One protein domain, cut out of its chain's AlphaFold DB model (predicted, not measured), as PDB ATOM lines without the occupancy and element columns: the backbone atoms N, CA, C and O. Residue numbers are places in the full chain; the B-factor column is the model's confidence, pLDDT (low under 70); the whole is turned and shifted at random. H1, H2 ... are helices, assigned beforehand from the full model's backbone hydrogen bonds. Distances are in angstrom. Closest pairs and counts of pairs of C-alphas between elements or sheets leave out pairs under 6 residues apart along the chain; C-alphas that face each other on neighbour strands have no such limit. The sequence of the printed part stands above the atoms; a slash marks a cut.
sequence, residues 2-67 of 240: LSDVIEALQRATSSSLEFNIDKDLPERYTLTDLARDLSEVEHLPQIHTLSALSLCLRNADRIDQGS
ATOM      1  N   LEU A   2      12.229  10.249  24.069       88.25
ATOM      2  CA  LEU A   2      12.141  11.560  23.415       88.25
ATOM      3  C   LEU A   2      13.135  11.681  22.245       88.25
ATOM      4  O   LEU A   2      12.777  12.213  21.199       88.25
ATOM      5  N   SER A   3      14.341  11.117  22.385       87.56
ATOM      6  CA  SER A   3      15.340  11.027  21.309       87.56
ATOM      7  C   SER A   3      14.798  10.337  20.055       87.56
ATOM      8  O   SER A   3      14.981  10.846  18.954       87.56
ATOM      9  N   ASP A   4      14.066   9.232  20.215       88.06
ATOM     10  CA  ASP A   4      13.504   8.463  19.098       88.06
ATOM     11  C   ASP A   4      12.425   9.272  18.357       88.06
ATOM     12  O   ASP A   4      12.379   9.291  17.125       88.06
ATOM     13  N   VAL A   5      11.595  10.007  19.110       89.25
ATOM     14  CA  VAL A   5      10.580  10.922  18.559       89.25
ATOM     15  C   VAL A   5      11.245  12.071  17.796       89.25
ATOM     16  O   VAL A   5      10.789  12.450  16.716       89.25
ATOM     17  N   ILE A   6      12.345  12.613  18.321       89.94
ATOM     18  CA  ILE A   6      13.116  13.673  17.662       89.94
ATOM     19  C   ILE A   6      13.722  13.166  16.354       89.94
ATOM     20  O   ILE A   6      13.586  13.831  15.326       89.94
ATOM     21  N   GLU A   7      14.332  11.982  16.357       88.38
ATOM     22  CA  GLU A   7      14.858  11.358  15.141       88.38
ATOM     23  C   GLU A   7      13.749  11.103  14.110       88.38
ATOM     24  O   GLU A   7      13.943  11.335  12.912       88.38
ATOM     25  N   ALA A   8      12.564  10.673  14.553       86.88
ATOM     26  CA  ALA A   8      11.406  10.491  13.684       86.88
ATOM     27  C   ALA A   8      10.923  11.808  13.063       86.88
ATOM     28  O   ALA A   8      10.710  11.871  11.848       86.88
ATOM     29  N   LEU A   9      10.836  12.883  13.852       86.19
ATOM     30  CA  LEU A   9      10.493  14.222  13.363       86.19
ATOM     31  C   LEU A   9      11.530  14.755  12.363       86.19
ATOM     32  O   LEU A   9      11.169  15.320  11.327       86.19
ATOM     33  N   GLN A  10      12.819  14.547  12.632       87.06
ATOM     34  CA  GLN A  10      13.900  14.955  11.732       87.06
ATOM     35  C   GLN A  10      13.870  14.177  10.415       87.06
ATOM     36  O   GLN A  10      14.027  14.775   9.342       87.06
ATOM     37  N   ARG A  11      13.608  12.864  10.469       86.12
ATOM     38  CA  ARG A  11      13.405  12.037   9.272       86.12
ATOM     39  C   ARG A  11      12.217  12.522   8.456       86.12
ATOM     40  O   ARG A  11      12.376  12.707   7.251       86.12
ATOM     41  N   ALA A  12      11.068  12.763   9.081       84.62
ATOM     42  CA  ALA A  12       9.873  13.259   8.398       84.62
ATOM     43  C   ALA A  12      10.140  14.600   7.690       84.62
ATOM     44  O   ALA A  12       9.835  14.765   6.511       84.62
ATOM     45  N   THR A  13      10.829  15.516   8.377       82.69
ATOM     46  CA  THR A  13      11.186  16.839   7.834       82.69
ATOM     47  C   THR A  13      12.169  16.741   6.660       82.69
ATOM     48  O   THR A  13      12.080  17.518   5.714       82.69
ATOM     49  N   SER A  14      13.105  15.787   6.709       84.19
ATOM     50  CA  SER A  14      14.199  15.661   5.728       84.19
ATOM     51  C   SER A  14      13.860  14.788   4.516       84.19
ATOM     52  O   SER A  14      14.473  14.949   3.465       84.19
ATOM     53  N   SER A  15      12.929  13.836   4.651       76.38
ATOM     54  CA  SER A  15      12.630  12.822   3.620       76.38
ATOM     55  C   SER A  15      11.238  12.944   2.992       76.38
ATOM     56  O   SER A  15      10.861  12.086   2.196       76.38
ATOM     57  N   SER A  16      10.470  13.988   3.332       71.88
ATOM     58  CA  SER A  16       9.052  14.147   2.953       71.88
ATOM     59  C   SER A  16       8.165  12.953   3.347       71.88
ATOM     60  O   SER A  16       7.077  12.786   2.795       71.88
ATOM     61  N   LEU A  17       8.621  12.107   4.281       75.31
ATOM     62  CA  LEU A  17       7.794  11.066   4.883       75.31
ATOM     63  C   LEU A  17       6.780  11.714   5.828       75.31
ATOM     64  O   LEU A  17       7.131  12.597   6.609       75.31
ATOM     65  N   GLU A  18       5.541  11.231   5.800       79.00
ATOM     66  CA  GLU A  18       4.534  11.637   6.776       79.00
ATOM     67  C   GLU A  18       4.891  11.084   8.160       79.00
ATOM     68  O   GLU A  18       5.126   9.884   8.322       79.00
ATOM     69  N   PHE A  19       4.920  11.969   9.156       80.75
ATOM     70  CA  PHE A  19       5.033  11.583  10.558       80.75
ATOM     71  C   PHE A  19       3.730  10.908  11.002       80.75
ATOM     72  O   PHE A  19       2.652  11.496  10.873       80.75
ATOM     73  N   ASN A  20       3.812   9.690  11.534       84.88
ATOM     74  CA  ASN A  20       2.651   8.916  11.950       84.88
ATOM     75  C   ASN A  20       2.637   8.759  13.474       84.88
ATOM     76  O   ASN A  20       3.419   7.997  14.031       84.88
ATOM     77  N   ILE A  21       1.689   9.427  14.138       83.38
ATOM     78  CA  ILE A  21       1.558   9.428  15.605       83.38
ATOM     79  C   ILE A  21       1.448   8.004  16.174       83.38
ATOM     80  O   ILE A  21       2.012   7.726  17.224       83.38
ATOM     81  N   ASP A  22       0.787   7.074  15.489       82.31
ATOM     82  CA  ASP A  22       0.618   5.708  16.000       82.31
ATOM     83  C   ASP A  22       1.889   4.858  15.908       82.31
ATOM     84  O   ASP A  22       2.003   3.864  16.620       82.31
ATOM     85  N   LYS A  23       2.832   5.225  15.034       82.62
ATOM     86  CA  LYS A  23       4.084   4.481  14.823       82.62
ATOM     87  C   LYS A  23       5.296   5.153  15.454       82.62
ATOM     88  O   LYS A  23       6.205   4.461  15.896       82.62
ATOM     89  N   ASP A  24       5.320   6.479  15.426       86.81
ATOM     90  CA  ASP A  24       6.473   7.291  15.798       86.81
ATOM     91  C   ASP A  24       6.383   7.807  17.245       86.81
ATOM     92  O   ASP A  24       7.405   8.201  17.803       86.81
ATOM     93  N   LEU A  25       5.194   7.791  17.872       89.12
ATOM     94  CA  LEU A  25       5.060   7.992  19.319       89.12
ATOM     95  C   LEU A  25       4.976   6.647  20.054       89.12
ATOM     96  O   LEU A  25       4.330   5.716  19.569       89.12
ATOM     97  N   PRO A  26       5.536   6.553  21.271       87.75
ATOM     98  CA  PRO A  26       5.331   5.388  22.120       87.75
ATOM     99  C   PRO A  26       3.850   5.189  22.450       87.75
ATOM    100  O   PRO A  26       3.087   6.151  22.580       87.75
ATOM    101  N   GLU A  27       3.445   3.931  22.632       87.38
ATOM    102  CA  GLU A  27       2.064   3.586  22.995       87.38
ATOM    103  C   GLU A  27       1.665   4.148  24.362       87.38
ATOM    104  O   GLU A  27       0.555   4.659  24.509       87.38
ATOM    105  N   ARG A  28       2.566   4.073  25.351       90.25
ATOM    106  CA  ARG A  28       2.389   4.636  26.695       90.25
ATOM    107  C   ARG A  28       3.707   5.169  27.238       90.25
ATOM    108  O   ARG A  28       4.764   4.600  26.961       90.25
ATOM    109  N   TYR A  29       3.641   6.248  28.005       92.00
ATOM    110  CA  TYR A  29       4.793   6.860  28.666       92.00
ATOM    111  C   TYR A  29       4.352   7.685  29.875       92.00
ATOM    112  O   TYR A  29       3.176   8.005  30.017       92.00
ATOM    113  N   THR A  30       5.288   8.041  30.755       91.94
ATOM    114  CA  THR A  30       4.998   8.868  31.938       91.94
ATOM    115  C   THR A  30       5.587  10.272  31.807       91.94
ATOM    116  O   THR A  30       6.498  10.512  31.010       91.94
ATOM    117  N   LEU A  31       5.109  11.218  32.623       91.38
ATOM    118  CA  LEU A  31       5.735  12.544  32.720       91.38
ATOM    119  C   LEU A  31       7.174  12.458  33.239       91.38
ATOM    120  O   LEU A  31       8.017  13.255  32.836       91.38
ATOM    121  N   THR A  32       7.468  11.471  34.086       91.38
ATOM    122  CA  THR A  32       8.819  11.216  34.591       91.38
ATOM    123  C   THR A  32       9.771  10.783  33.482       91.38
ATOM    124  O   THR A  32      10.925  11.203  33.478       91.38
ATOM    125  N   ASP A  33       9.305   9.985  32.518       91.12
ATOM    126  CA  ASP A  33      10.120   9.620  31.353       91.12
ATOM    127  C   ASP A  33      10.410  10.842  30.482       91.12
ATOM    128  O   ASP A  33      11.554  11.051  30.093       91.12
ATOM    129  N   LEU A  34       9.413  11.704  30.248       91.69
ATOM    130  CA  LEU A  34       9.618  12.953  29.505       91.69
ATOM    131  C   LEU A  34      10.606  13.891  30.209       91.69
ATOM    132  O   LEU A  34      11.468  14.466  29.552       91.69
ATOM    133  N   ALA A  35      10.490  14.051  31.529       91.62
ATOM    134  CA  ALA A  35      11.370  14.917  32.312       91.62
ATOM    135  C   ALA A  35      12.818  14.399  32.342       91.62
ATOM    136  O   ALA A  35      13.756  15.185  32.208       91.62
ATOM    137  N   ARG A  36      13.002  13.079  32.463       91.19
ATOM    138  CA  ARG A  36      14.318  12.425  32.418       91.19
ATOM    139  C   ARG A  36      14.963  12.564  31.043       91.19
ATOM    140  O   ARG A  36      16.086  13.048  30.942       91.19
ATOM    141  N   ASP A  37      14.230  12.197  29.995       90.06
ATOM    142  CA  ASP A  37      14.729  12.246  28.624       90.06
ATOM    143  C   ASP A  37      15.046  13.687  28.196       90.06
ATOM    144  O   ASP A  37      16.001  13.916  27.463       90.06
ATOM    145  N   LEU A  38      14.299  14.685  28.681       88.94
ATOM    146  CA  LEU A  38      14.596  16.092  28.408       88.94
ATOM    147  C   LEU A  38      16.000  16.495  28.888       88.94
ATOM    148  O   LEU A  38      16.704  17.202  28.169       88.94
ATOM    149  N   SER A  39      16.424  16.018  30.062       86.06
ATOM    150  CA  SER A  39      17.777  16.254  30.588       86.06
ATOM    151  C   SER A  39      18.859  15.521  29.792       86.06
ATOM    152  O   SER A  39      19.972  16.021  29.656       86.06
ATOM    153  N   GLU A  40      18.553  14.348  29.240       85.94
ATOM    154  CA  GLU A  40      19.501  13.595  28.408       85.94
ATOM    155  C   GLU A  40      19.688  14.238  27.025       85.94
ATOM    156  O   GLU A  40      20.765  14.163  26.431       85.94
ATOM    157  N   VAL A  41      18.652  14.910  26.525       84.75
ATOM    158  CA  VAL A  41      18.560  15.429  25.154       84.75
ATOM    159  C   VAL A  41      18.947  16.913  25.039       84.75
ATOM    160  O   VAL A  41      18.846  17.523  23.975       84.75
ATOM    161  N   GLU A  42      19.489  17.503  26.103       77.62
ATOM    162  CA  GLU A  42      19.904  18.915  26.145       77.62
ATOM    163  C   GLU A  42      20.968  19.280  25.081       77.62
ATOM    164  O   GLU A  42      21.121  20.439  24.702       77.62
ATOM    165  N   HIS A  43      21.670  18.282  24.536       77.75
ATOM    166  CA  HIS A  43      22.666  18.430  23.473       77.75
ATOM    167  C   HIS A  43      22.078  18.529  22.047       77.75
ATOM    168  O   HIS A  43      22.811  18.859  21.110       77.75
ATOM    169  N   LEU A  44      20.788  18.224  21.853       80.94
ATOM    170  CA  LEU A  44      20.114  18.302  20.552       80.94
ATOM    171  C   LEU A  44      19.539  19.706  20.278       80.94
ATOM    172  O   LEU A  44      19.393  20.519  21.193       80.94
ATOM    173  N   PRO A  45      19.186  20.031  19.015       81.38
ATOM    174  CA  PRO A  45      18.616  21.335  18.692       81.38
ATOM    175  C   PRO A  45      17.295  21.581  19.437       81.38
ATOM    176  O   PRO A  45      16.320  20.850  19.245       81.38
ATOM    177  N   GLN A  46      17.247  22.666  20.219       84.31
ATOM    178  CA  GLN A  46      16.125  23.008  21.107       84.31
ATOM    179  C   GLN A  46      14.763  22.978  20.407       84.31
ATOM    180  O   GLN A  46      13.801  22.449  20.952       84.31
ATOM    181  N   ILE A  47      14.672  23.480  19.174       84.88
ATOM    182  CA  ILE A  47      13.403  23.526  18.439       84.88
ATOM    183  C   ILE A  47      12.792  22.134  18.208       84.88
ATOM    184  O   ILE A  47      11.575  21.968  18.312       84.88
ATOM    185  N   HIS A  48      13.619  21.119  17.942       85.50
ATOM    186  CA  HIS A  48      13.150  19.751  17.720       85.50
ATOM    187  C   HIS A  48      12.781  19.074  19.034       85.50
ATOM    188  O   HIS A  48      11.736  18.429  19.101       85.50
ATOM    189  N   THR A  49      13.580  19.287  20.081       90.44
ATOM    190  CA  THR A  49      13.282  18.795  21.431       90.44
ATOM    191  C   THR A  49      11.947  19.340  21.935       90.44
ATOM    192  O   THR A  49      11.113  18.580  22.423       90.44
ATOM    193  N   LEU A  50      11.690  20.637  21.741       90.12
ATOM    194  CA  LEU A  50      10.429  21.265  22.140       90.12
ATOM    195  C   LEU A  50       9.249  20.809  21.286       90.12
ATOM    196  O   LEU A  50       8.176  20.566  21.828       90.12
ATOM    197  N   SER A  51       9.449  20.631  19.980       90.00
ATOM    198  CA  SER A  51       8.400  20.105  19.098       90.00
ATOM    199  C   SER A  51       8.009  18.675  19.484       90.00
ATOM    200  O   SER A  51       6.822  18.358  19.548       90.00
ATOM    201  N   ALA A  52       8.990  17.819  19.794       91.69
ATOM    202  CA  ALA A  52       8.747  16.463  20.283       91.69
ATOM    203  C   ALA A  52       8.021  16.474  21.635       91.69
ATOM    204  O   ALA A  52       7.031  15.767  21.812       91.69
ATOM    205  N   LEU A  53       8.462  17.323  22.566       92.94
ATOM    206  CA  LEU A  53       7.846  17.446  23.883       92.94
ATOM    207  C   LEU A  53       6.402  17.967  23.801       92.94
ATOM    208  O   LEU A  53       5.515  17.394  24.432       92.94
ATOM    209  N   SER A  54       6.149  19.006  22.999       91.88
ATOM    210  CA  SER A  54       4.799  19.510  22.708       91.88
ATOM    211  C   SER A  54       3.915  18.394  22.147       91.88
ATOM    212  O   SER A  54       2.793  18.187  22.617       91.88
ATOM    213  N   LEU A  55       4.431  17.618  21.191       91.69
ATOM    214  CA  LEU A  55       3.692  16.524  20.575       91.69
ATOM    215  C   LEU A  55       3.316  15.435  21.588       91.69
ATOM    216  O   LEU A  55       2.163  15.001  21.603       91.69
ATOM    217  N   CYS A  56       4.235  15.037  22.467       91.81
ATOM    218  CA  CYS A  56       3.938  14.103  23.553       91.81
ATOM    219  C   CYS A  56       2.871  14.679  24.501       91.81
ATOM    220  O   CYS A  56       1.830  14.069  24.732       91.81
ATOM    221  N   LEU A  57       3.044  15.912  24.978       91.75
ATOM    222  CA  LEU A  57       2.098  16.532  25.913       91.75
ATOM    223  C   LEU A  57       0.698  16.752  25.320       91.75
ATOM    224  O   LEU A  57      -0.286  16.740  26.065       91.75
ATOM    225  N   ARG A  58       0.580  16.916  23.996       89.81
ATOM    226  CA  ARG A  58      -0.700  16.996  23.271       89.81
ATOM    227  C   ARG A  58      -1.427  15.648  23.205       89.81
ATOM    228  O   ARG A  58      -2.658  15.645  23.290       89.81
ATOM    229  N   ASN A  59      -0.712  14.525  23.198       90.12
ATOM    230  CA  ASN A  59      -1.265  13.163  23.201       90.12
ATOM    231  C   ASN A  59      -1.320  12.565  24.625       90.12
ATOM    232  O   ASN A  59      -0.767  11.499  24.894       90.12
ATOM    233  N   ALA A  60      -1.972  13.267  25.563       85.31
ATOM    234  CA  ALA A  60      -2.024  12.847  26.970       85.31
ATOM    235  C   ALA A  60      -2.877  11.606  27.236       85.31
ATOM    236  O   ALA A  60      -2.807  11.060  28.329       85.31
ATOM    237  N   ASP A  61      -3.647  11.126  26.262       87.44
ATOM    238  CA  ASP A  61      -4.283   9.805  26.305       87.44
ATOM    239  C   ASP A  61      -3.263   8.663  26.459       87.44
ATOM    240  O   ASP A  61      -3.595   7.596  26.977       87.44
ATOM    241  N   ARG A  62      -2.014   8.914  26.057       88.94
ATOM    242  CA  ARG A  62      -0.879   7.990  26.175       88.94
ATOM    243  C   ARG A  62      -0.033   8.228  27.427       88.94
ATOM    244  O   ARG A  62       0.909   7.475  27.663       88.94
ATOM    245  N   ILE A  63      -0.343   9.270  28.203       90.44
ATOM    246  CA  ILE A  63       0.391   9.607  29.423       90.44
ATOM    247  C   ILE A  63      -0.237   8.864  30.597       90.44
ATOM    248  O   ILE A  63      -1.346   9.180  31.030       90.44
ATOM    249  N   ASP A  64       0.494   7.893  31.134       87.94
ATOM    250  CA  ASP A  64       0.107   7.225  32.368       87.94
ATOM    251  C   ASP A  64       0.465   8.122  33.558       87.94
ATOM    252  O   ASP A  64       1.625   8.502  33.738       87.94
ATOM    253  N   GLN A  65      -0.544   8.471  34.361       80.88
ATOM    254  CA  GLN A  65      -0.353   9.283  35.560       80.88
ATOM    255  C   GLN A  65       0.308   8.453  36.665       80.88
ATOM    256  O   GLN A  65      -0.197   7.396  37.057       80.88
ATOM    257  N   GLY A  66       1.444   8.934  37.158       75.81
ATOM    258  CA  GLY A  66       2.246   8.316  38.204       75.81
ATOM    259  C   GLY A  66       2.231   9.103  39.515       75.81
ATOM    260  O   GLY A  66       1.832  10.261  39.602       75.81
ATOM    261  N   SER A  67       2.730   8.482  40.585       66.94
ATOM    262  CA  SER A  67       2.856   9.135  41.898       66.94
ATOM    263  C   SER A  67       3.930  10.234  41.952       66.94
ATOM    264  O   SER A  67       3.897  11.055  42.864       66.94
TER     265      SER A  67
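AT A GLANCE: This is residues 2 to 67 of the 240 residues of an uncharacterized protein of Colletotrichum fioriniae PJ7 (UniProt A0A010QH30). H4 crosses the longest helix, H1, while H3 runs beside H4 the opposite way and meets the beginning of H1; the short H2 packs on H1. The 66 printed residues hold four named helices, H1 to H4 in chain order, with no named strand: all helix. The whole is compact, radius of gyration of the C-alphas 11.7 A, and only just flat, spanning 40 by 26 by 14 A.

IN THESE COORDINATES: H1, residues 2 to 15, measures 19.8 A from C-alpha 2 at (12.141, 11.560, 23.415). H4, residues 46 to 58, measures 18.0 A, ending at C-alpha 58 at (-0.700, 16.996, 23.271). H3, residues 31 to 40, measures 14.5 A; H2, residues 21 to 24, 5.4 A.

HOW THE PARTS SIT: H1, the hub, touches H4 through residues 48 to 53 of H4 alone, closest C-alphas Ile 6 and Ala 52, 5.8 A, only just about perpendicular at 71 degrees. With residues 2 to 3 alone it touches H3, closest C-alphas Leu 2 and Asp 37, 5.9 A. With residues 4 to 8 alone it only just touches H2, 3 pairs of C-alphas within 8 A, the closest Val 5 and Asp 24, 6.1 A. H3 and H4 are close but not clearly touching, C-alphas of Leu 34 and Leu 53 closest at 7.4 A, opposite ways at a shallow tilt of 8 degrees. In H1 and H4 every O i to N i+4 pair is within hydrogen-bond range, in H3 5 of 6; H2 is too short for such a pair.

THE WHOLE: The farthest C-alphas, Ser 16 and Ser 67, are 39.8 A apart. The printed part has no cut and no long link; only residue 67 is under pLDDT 70.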